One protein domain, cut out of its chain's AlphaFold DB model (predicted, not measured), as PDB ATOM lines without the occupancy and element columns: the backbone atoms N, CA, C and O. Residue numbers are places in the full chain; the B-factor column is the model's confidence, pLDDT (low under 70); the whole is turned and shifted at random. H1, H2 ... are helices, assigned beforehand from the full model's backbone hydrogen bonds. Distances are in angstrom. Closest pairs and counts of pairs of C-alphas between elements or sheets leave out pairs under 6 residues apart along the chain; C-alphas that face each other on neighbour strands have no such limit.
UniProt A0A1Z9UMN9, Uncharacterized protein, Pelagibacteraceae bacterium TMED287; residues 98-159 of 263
ATOM      1  N   CYS A  98     -18.509  30.978 -47.327       86.12
ATOM      2  CA  CYS A  98     -18.932  29.995 -46.335       86.12
ATOM      3  C   CYS A  98     -17.931  28.839 -46.242       86.12
ATOM      4  O   CYS A  98     -17.512  28.488 -45.137       86.12
ATOM      5  N   GLU A  99     -17.512  28.266 -47.379       85.12
ATOM      6  CA  GLU A  99     -16.567  27.139 -47.389       85.12
ATOM      7  C   GLU A  99     -15.275  27.504 -46.666       85.12
ATOM      8  O   GLU A  99     -14.751  26.743 -45.853       85.12
ATOM      9  N   ARG A 100     -14.808  28.725 -46.890       85.69
ATOM     10  CA  ARG A 100     -13.603  29.254 -46.280       85.69
ATOM     11  C   ARG A 100     -13.721  29.443 -44.768       85.69
ATOM     12  O   ARG A 100     -12.812  29.058 -44.028       85.69
ATOM     13  N   MET A 101     -14.834  29.993 -44.287       87.25
ATOM     14  CA  MET A 101     -15.100  30.127 -42.848       87.25
ATOM     15  C   MET A 101     -15.240  28.756 -42.176       87.25
ATOM     16  O   MET A 101     -14.663  28.527 -41.110       87.25
ATOM     17  N   LYS A 102     -15.926  27.814 -42.832       89.25
ATOM     18  CA  LYS A 102     -16.071  26.429 -42.370       89.25
ATOM     19  C   LYS A 102     -14.720  25.723 -42.265       89.25
ATOM     20  O   LYS A 102     -14.421  25.138 -41.228       89.25
ATOM     21  N   LEU A 103     -13.886  25.804 -43.303       86.19
ATOM     22  CA  LEU A 103     -12.536  25.233 -43.292       86.19
ATOM     23  C   LEU A 103     -11.676  25.858 -42.191       86.19
ATOM     24  O   LEU A 103     -10.959  25.146 -41.494       86.19
ATOM     25  N   SER A 104     -11.796  27.169 -41.978       87.19
ATOM     26  CA  SER A 104     -11.085  27.863 -40.900       87.19
ATOM     27  C   SER A 104     -11.493  27.333 -39.525       87.19
ATOM     28  O   SER A 104     -10.633  27.031 -38.699       87.19
ATOM     29  N   LYS A 105     -12.798  27.155 -39.286       89.56
ATOM     30  CA  LYS A 105     -13.315  26.572 -38.044       89.56
ATOM     31  C   LYS A 105     -12.857  25.124 -37.858       89.56
ATOM     32  O   LYS A 105     -12.374  24.777 -36.786       89.56
ATOM     33  N   LEU A 106     -12.937  24.311 -38.909       90.50
ATOM     34  CA  LEU A 106     -12.498  22.917 -38.884       90.50
ATOM     35  C   LEU A 106     -11.009  22.795 -38.518       90.50
ATOM     36  O   LEU A 106     -10.644  22.013 -37.644       90.50
ATOM     37  N   LEU A 107     -10.141  23.603 -39.135       89.38
ATOM     38  CA  LEU A 107      -8.710  23.629 -38.811       89.38
ATOM     39  C   LEU A 107      -8.433  24.129 -37.389       89.38
ATOM     40  O   LEU A 107      -7.485  23.670 -36.749       89.38
ATOM     41  N   TYR A 108      -9.249  25.058 -36.891       90.19
ATOM     42  CA  TYR A 108      -9.147  25.547 -35.520       90.19
ATOM     43  C   TYR A 108      -9.486  24.446 -34.508       90.19
ATOM     44  O   TYR A 108      -8.748  24.264 -33.539       90.19
ATOM     45  N   ASP A 109     -10.543  23.676 -34.780       92.56
ATOM     46  CA  ASP A 109     -10.981  22.547 -33.954       92.56
ATOM     47  C   ASP A 109      -9.946  21.395 -33.983       92.56
ATOM     48  O   ASP A 109      -9.724  20.736 -32.969       92.56
ATOM     49  N   TYR A 110      -9.192  21.233 -35.081       92.81
ATOM     50  CA  TYR A 110      -8.012  20.351 -35.164       92.81
ATOM     51  C   TYR A 110      -6.730  20.919 -34.530       92.81
ATOM     52  O   TYR A 110      -5.637  20.413 -34.780       92.81
ATOM     53  N   GLN A 111      -6.830  21.970 -33.713       91.38
ATOM     54  CA  GLN A 111      -5.705  22.584 -32.997       91.38
ATOM     55  C   GLN A 111      -4.653  23.260 -33.914       91.38
ATOM     56  O   GLN A 111      -3.642  23.777 -33.431       91.38
ATOM     57  N   MET A 112      -4.907  23.379 -35.222       91.25
ATOM     58  CA  MET A 112      -4.060  24.088 -36.193       91.25
ATOM     59  C   MET A 112      -4.450  25.571 -36.298       91.25
ATOM     60  O   MET A 112      -4.902  26.063 -37.335       91.25
ATOM     61  N   ARG A 113      -4.245  26.323 -35.210       89.00
ATOM     62  CA  ARG A 113      -4.708  27.722 -35.080       89.00
ATOM     63  C   ARG A 113      -4.116  28.674 -36.124       89.00
ATOM     64  O   ARG A 113      -4.819  29.543 -36.627       89.00
ATOM     65  N   VAL A 114      -2.837  28.507 -36.468       90.81
ATOM     66  CA  VAL A 114      -2.159  29.373 -37.450       90.81
ATOM     67  C   VAL A 114      -2.698  29.132 -38.860       90.81
ATOM     68  O   VAL A 114      -2.913  30.089 -39.597       90.81
ATOM     69  N   ALA A 115      -2.979  27.876 -39.217       89.50
ATOM     70  CA  ALA A 115      -3.551  27.531 -40.516       89.50
ATOM     71  C   ALA A 115      -4.992  28.046 -40.653       89.50
ATOM     72  O   ALA A 115      -5.342  28.621 -41.680       89.50
ATOM     73  N   ALA A 116      -5.797  27.924 -39.591       92.12
ATOM     74  CA  ALA A 116      -7.144  28.490 -39.540       92.12
ATOM     75  C   ALA A 116      -7.143  30.005 -39.800       92.12
ATOM     76  O   ALA A 116      -7.880  30.504 -40.648       92.12
ATOM     77  N   VAL A 117      -6.264  30.739 -39.114       91.19
ATOM     78  CA  VAL A 117      -6.124  32.189 -39.296       91.19
ATOM     79  C   VAL A 117      -5.565  32.534 -40.681       91.19
ATOM     80  O   VAL A 117      -6.010  33.505 -41.279       91.19
ATOM     81  N   ALA A 118      -4.647  31.736 -41.235       91.06
ATOM     82  CA  ALA A 118      -4.123  31.950 -42.584       91.06
ATOM     83  C   ALA A 118      -5.225  31.889 -43.651       91.06
ATOM     84  O   ALA A 118      -5.256  32.730 -44.549       91.06
ATOM     85  N   ILE A 119      -6.166  30.946 -43.519       91.06
ATOM     86  CA  ILE A 119      -7.341  30.890 -44.393       91.06
ATOM     87  C   ILE A 119      -8.198  32.140 -44.194       91.06
ATOM     88  O   ILE A 119      -8.579  32.764 -45.174       91.06
ATOM     89  N   LEU A 120      -8.461  32.576 -42.961       90.12
ATOM     90  CA  LEU A 120      -9.215  33.810 -42.693       90.12
ATOM     91  C   LEU A 120      -8.522  35.081 -43.208       90.12
ATOM     92  O   LEU A 120      -9.198  36.034 -43.576       90.12
ATOM     93  N   CYS A 121      -7.202  35.082 -43.331       91.12
ATOM     94  CA  CYS A 121      -6.427  36.225 -43.800       91.12
ATOM     95  C   CYS A 121      -6.464  36.466 -45.312       91.12
ATOM     96  O   CYS A 121      -6.051  37.534 -45.740       91.12
ATOM     97  N   GLN A 122      -6.983  35.546 -46.127       88.44
ATOM     98  CA  GLN A 122      -7.167  35.761 -47.575       88.44
ATOM     99  C   GLN A 122      -8.323  36.741 -47.907       88.44
ATOM    100  O   GLN A 122      -8.692  36.896 -49.062       88.44
ATOM    101  N   ASP A 123      -8.988  37.326 -46.904       90.19
ATOM    102  CA  ASP A 123     -10.137  38.237 -47.031       90.19
ATOM    103  C   ASP A 123      -9.589  39.598 -46.639       90.19
ATOM    104  O   ASP A 123      -8.972  39.732 -45.581       90.19
ATOM    105  N   ASP A 124      -9.785  40.584 -47.499       89.69
ATOM    106  CA  ASP A 124      -9.297  41.946 -47.325       89.69
ATOM    107  C   ASP A 124      -9.835  42.596 -46.038       89.69
ATOM    108  O   ASP A 124      -9.118  43.324 -45.340       89.69
ATOM    109  N   ARG A 125     -11.076  42.285 -45.653       89.12
ATOM    110  CA  ARG A 125     -11.714  42.805 -44.436       89.12
ATOM    111  C   ARG A 125     -11.085  42.205 -43.192       89.12
ATOM    112  O   ARG A 125     -10.805  42.923 -42.235       89.12
ATOM    113  N   VAL A 126     -10.842  40.897 -43.203       90.94
ATOM    114  CA  VAL A 126     -10.198  40.224 -42.071       90.94
ATOM    115  C   VAL A 126      -8.742  40.659 -41.964       90.94
ATOM    116  O   VAL A 126      -8.295  41.002 -40.873       90.94
ATOM    117  N   PHE A 127      -8.023  40.718 -43.084       92.31
ATOM    118  CA  PHE A 127      -6.627  41.141 -43.122       92.31
ATOM    119  C   PHE A 127      -6.451  42.558 -42.568       92.31
ATOM    120  O   PHE A 127      -5.621  42.790 -41.687       92.31
ATOM    121  N   SER A 128      -7.279  43.502 -43.021       90.00
ATOM    122  CA  SER A 128      -7.234  44.884 -42.542       90.00
ATOM    123  C   SER A 128      -7.655  45.012 -41.073       90.00
ATOM    124  O   SER A 128      -7.018  45.753 -40.322       90.00
ATOM    125  N   ALA A 129      -8.670  44.267 -40.622       91.12
ATOM    126  CA  ALA A 129      -9.061  44.225 -39.214       91.12
ATOM    127  C   ALA A 129      -7.934  43.676 -38.324       91.12
ATOM    128  O   ALA A 129      -7.640  44.245 -37.273       91.12
ATOM    129  N   MET A 130      -7.262  42.615 -38.766       91.06
ATOM    130  CA  MET A 130      -6.147  41.992 -38.057       91.06
ATOM    131  C   MET A 130      -4.896  42.882 -38.011       91.06
ATOM    132  O   MET A 130      -4.265  42.994 -36.958       91.06
ATOM    133  N   GLU A 131      -4.560  43.572 -39.106       89.31
ATOM    134  CA  GLU A 131      -3.467  44.555 -39.126       89.31
ATOM    135  C   GLU A 131      -3.766  45.728 -38.174       89.31
ATOM    136  O   GLU A 131      -2.883  46.145 -37.423       89.31
ATOM    137  N   ASN A 132      -5.016  46.208 -38.133       87.50
ATOM    138  CA  ASN A 132      -5.448  47.247 -37.191       87.50
ATOM    139  C   ASN A 132      -5.425  46.771 -35.729       87.50
ATOM    140  O   ASN A 132      -5.102  47.552 -34.838       87.50
ATOM    141  N   ALA A 133      -5.729  45.495 -35.475       91.06
ATOM    142  CA  ALA A 133      -5.645  44.884 -34.149       91.06
ATOM    143  C   ALA A 133      -4.196  44.634 -33.682       91.06
ATOM    144  O   ALA A 133      -3.973  44.229 -32.543       91.06
ATOM    145  N   GLY A 134      -3.197  44.861 -34.544       88.56
ATOM    146  CA  GLY A 134      -1.785  44.630 -34.233       88.56
ATOM    147  C   GLY A 134      -1.367  43.157 -34.275       88.56
ATOM    148  O   GLY A 134      -0.235  42.832 -33.914       88.56
ATOM    149  N   THR A 135      -2.243  42.269 -34.746       91.06
ATOM    150  CA  THR A 135      -1.983  40.839 -34.936       91.06
ATOM    151  C   THR A 135      -1.842  40.557 -36.434       91.06
ATOM    152  O   THR A 135      -2.833  40.217 -37.076       91.06
ATOM    153  N   PRO A 136      -0.651  40.729 -37.038       91.62
ATOM    154  CA  PRO A 136      -0.491  40.567 -38.479       91.62
ATOM    155  C   PRO A 136      -0.742  39.119 -38.911       91.62
ATOM    156  O   PRO A 136      -0.391  38.167 -38.207       91.62
ATOM    157  N   CYS A 137      -1.320  38.975 -40.100       93.25
ATOM    158  CA  CYS A 137      -1.628  37.690 -40.709       93.25
ATOM    159  C   CYS A 137      -0.372  36.828 -40.927       93.25
ATOM    160  O   CYS A 137       0.655  37.357 -41.363       93.25
ATOM    161  N   PRO A 138      -0.430  35.510 -40.663       93.62
ATOM    162  CA  PRO A 138       0.693  34.607 -40.894       93.62
ATOM    163  C   PRO A 138       1.017  34.498 -42.389       93.62
ATOM    164  O   PRO A 138       0.121  34.549 -43.229       93.62
ATOM    165  N   PHE A 139       2.298  34.326 -42.716       91.38
ATOM    166  CA  PHE A 139       2.771  34.209 -44.097       91.38
ATOM    167  C   PHE A 139       3.947  33.239 -44.171       91.38
ATOM    168  O   PHE A 139       4.914  33.399 -43.429       91.38
ATOM    169  N   GLU A 140       3.856  32.226 -45.039       87.81
ATOM    170  CA  GLU A 140       4.908  31.210 -45.252       87.81
ATOM    171  C   GLU A 140       5.474  30.606 -43.948       87.81
ATOM    172  O   GLU A 140       6.678  30.422 -43.786       87.81
ATOM    173  N   GLY A 141       4.608  30.339 -42.965       86.31
ATOM    174  CA  GLY A 141       5.012  29.781 -41.667       86.31
ATOM    175  C   GLY A 141       5.619  30.788 -40.681       86.31
ATOM    176  O   GLY A 141       5.870  30.430 -39.531       86.31
ATOM    177  N   LYS A 142       5.801  32.054 -41.071       90.44
ATOM    178  CA  LYS A 142       6.178  33.148 -40.165       90.44
ATOM    179  C   LYS A 142       4.940  33.729 -39.487       90.44
ATOM    180  O   LYS A 142       3.875  33.843 -40.098       90.44
ATOM    181  N   ILE A 143       5.097  34.151 -38.233       90.38
ATOM    182  CA  ILE A 143       4.035  34.757 -37.418       90.38
ATOM    183  C   ILE A 143       4.492  36.096 -36.830       90.38
ATOM    184  O   ILE A 143       5.681  36.328 -36.613       90.38
ATOM    185  N   GLY A 144       3.550  37.000 -36.560       89.38
ATOM    186  CA  GLY A 144       3.843  38.248 -35.855       89.38
ATOM    187  C   GLY A 144       4.742  39.211 -36.645       89.38
ATOM    188  O   GLY A 144       4.483  39.522 -37.809       89.38
ATOM    189  N   LYS A 145       5.796  39.726 -35.997       91.06
ATOM    190  CA  LYS A 145       6.681  40.754 -36.576       91.06
ATOM    191  C   LYS A 145       7.369  40.277 -37.858       91.06
ATOM    192  O   LYS A 145       7.449  41.046 -38.815       91.06
ATOM    193  N   ASP A 146       7.785  39.017 -37.896       91.25
ATOM    194  CA  ASP A 146       8.470  38.435 -39.052       91.25
ATOM    195  C   ASP A 146       7.521  38.297 -40.247       91.25
ATOM    196  O   ASP A 146       7.899  38.586 -41.383       91.25
ATOM    197  N   ALA A 147       6.257  37.946 -39.985       91.00
ATOM    198  CA  ALA A 147       5.213  37.940 -41.006       91.00
ATOM    199  C   ALA A 147       4.975  39.352 -41.556       91.00
ATOM    200  O   ALA A 147       4.942  39.551 -42.766       91.00
ATOM    201  N   LYS A 148       4.897  40.368 -40.686       90.88
ATOM    202  CA  LYS A 148       4.726  41.771 -41.099       90.88
ATOM    203  C   LYS A 148       5.870  42.273 -41.983       90.88
ATOM    204  O   LYS A 148       5.621  43.010 -42.936       90.88
ATOM    205  N   GLN A 149       7.112  41.890 -41.683       91.81
ATOM    206  CA  GLN A 149       8.270  42.224 -42.518       91.81
ATOM    207  C   GLN A 149       8.192  41.542 -43.886       91.81
ATOM    208  O   GLN A 149       8.410  42.190 -44.907       91.81
ATOM    209  N   GLN A 150       7.822  40.262 -43.916       91.31
ATOM    210  CA  GLN A 150       7.668  39.503 -45.154       91.31
ATOM    211  C   GLN A 150       6.547  40.091 -46.030       91.31
ATOM    212  O   GLN A 150       6.775  40.389 -47.197       91.31
ATOM    213  N   TRP A 151       5.396  40.417 -45.442       91.06
ATOM    214  CA  TRP A 151       4.308  41.119 -46.122       91.06
ATOM    215  C   TRP A 151       4.656  42.546 -46.569       91.06
ATOM    216  O   TRP A 151       3.944  43.133 -47.378       91.06
ATOM    217  N   LYS A 152       5.681  43.178 -45.985       89.12
ATOM    218  CA  LYS A 152       6.203  44.469 -46.463       89.12
ATOM    219  C   LYS A 152       7.126  44.280 -47.671       89.12
ATOM    220  O   LYS A 152       7.218  45.173 -48.502       89.12
ATOM    221  N   LYS A 153       7.815  43.137 -47.751       91.31
ATOM    222  CA  LYS A 153       8.671  42.764 -48.882       91.31
ATOM    223  C   LYS A 153       7.846  42.341 -50.103       91.31
ATOM    224  O   LYS A 153       8.192  42.728 -51.212       91.31
ATOM    225  N   TYR A 154       6.775  41.580 -49.882       90.25
ATOM    226  CA  TYR A 154       5.828  41.119 -50.906       90.25
ATOM    227  C   TYR A 154       4.489  41.847 -50.745       90.25
ATOM    228  O   TYR A 154       3.447  41.253 -50.489       90.25
ATOM    229  N   ASP A 155       4.529  43.174 -50.835       86.12
ATOM    230  CA  ASP A 155       3.367  44.038 -50.628       86.12
ATOM    231  C   ASP A 155       2.228  43.766 -51.623       86.12
ATOM    232  O   ASP A 155       1.066  43.772 -51.227       86.12
ATOM    233  N   LYS A 156       2.555  43.453 -52.881       87.81
ATOM    234  CA  LYS A 156       1.584  43.143 -53.947       87.81
ATOM    235  C   LYS A 156       0.777  41.866 -53.731       87.81
ATOM    236  O   LYS A 156      -0.271  41.710 -54.344       87.81
ATOM    237  N   GLU A 157       1.271  40.952 -52.904       87.19
ATOM    238  CA  GLU A 157       0.579  39.693 -52.606       87.19
ATOM    239  C   GLU A 157      -0.463  39.865 -51.495       87.19
ATOM    240  O   GLU A 157      -1.225  38.941 -51.207       87.19
ATOM    241  N   ARG A 158      -0.514  41.043 -50.854       89.12
ATOM    242  CA  ARG A 158      -1.500  41.324 -49.813       89.12
ATOM    243  C   ARG A 158      -2.919  41.355 -50.396       89.12
ATOM    244  O   ARG A 158      -3.156  42.080 -51.362       89.12
ATOM    245  N   PRO A 159      -3.894  40.693 -49.749       88.62
ATOM    246  CA  PRO A 159      -5.300  40.756 -50.152       88.62
ATOM    247  C   PRO A 159      -5.897  42.171 -50.128       88.62
ATOM    248  O   PRO A 159      -6.844  42.445 -50.855       88.62
TER     249      PRO A 159
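This is residues 98 to 159 of the 263 residues of an uncharacterized protein of Pelagibacteraceae bacterium TMED287 (UniProt A0A1Z9UMN9). A hairpin of two helices side by side, H1 and H2, makes one end, and H4 lies at the other; H3 lies between these ends along the longest axis, and the long link at residues 133 to 144 passes through the middle. The 62 printed residues, with four named helices, H1 to H4 in order, and no named strand, are all helix in class. The whole is compact, radius of gyration of the C-alphas 11.4 A, and only just elongated, spanning 31 by 20 by 20 A.

H1, residues 98 to 109, and H2, residues 113 to 120, form a helical hairpin: they touch, closest C-alphas Ser 104 and Ala 116 at 4.2 A, at a shallow tilt of 7 degrees, opposite ways. H3, residues 124 to 132, is close to H2 but not clearly touching, closest C-alphas Leu 120 and Val 126 at 6.5 A, at a steep tilt of 52 degrees. H4, residues 145 to 153, is apart from H1, H2 and H3. Every O i to N i+4 pair in H1, H2, H3 and H4 is within hydrogen-bond range.

H1 begins at C-alpha 98 (-18.932, 29.995, -46.335) and is 16.5 A long; H2 is 10.7 A, H3 12.1 A. H4, 12.6 A, ends at C-alpha 153 (8.671, 42.764, -48.882).

The C-alphas farthest apart, of Asp 109 and Lys 153, are 31.9 A apart. The printed part has no cut; H3 to H4 is a long link. Residues 152 to 157 stand free. No printed residue is under 70 in pLDDT.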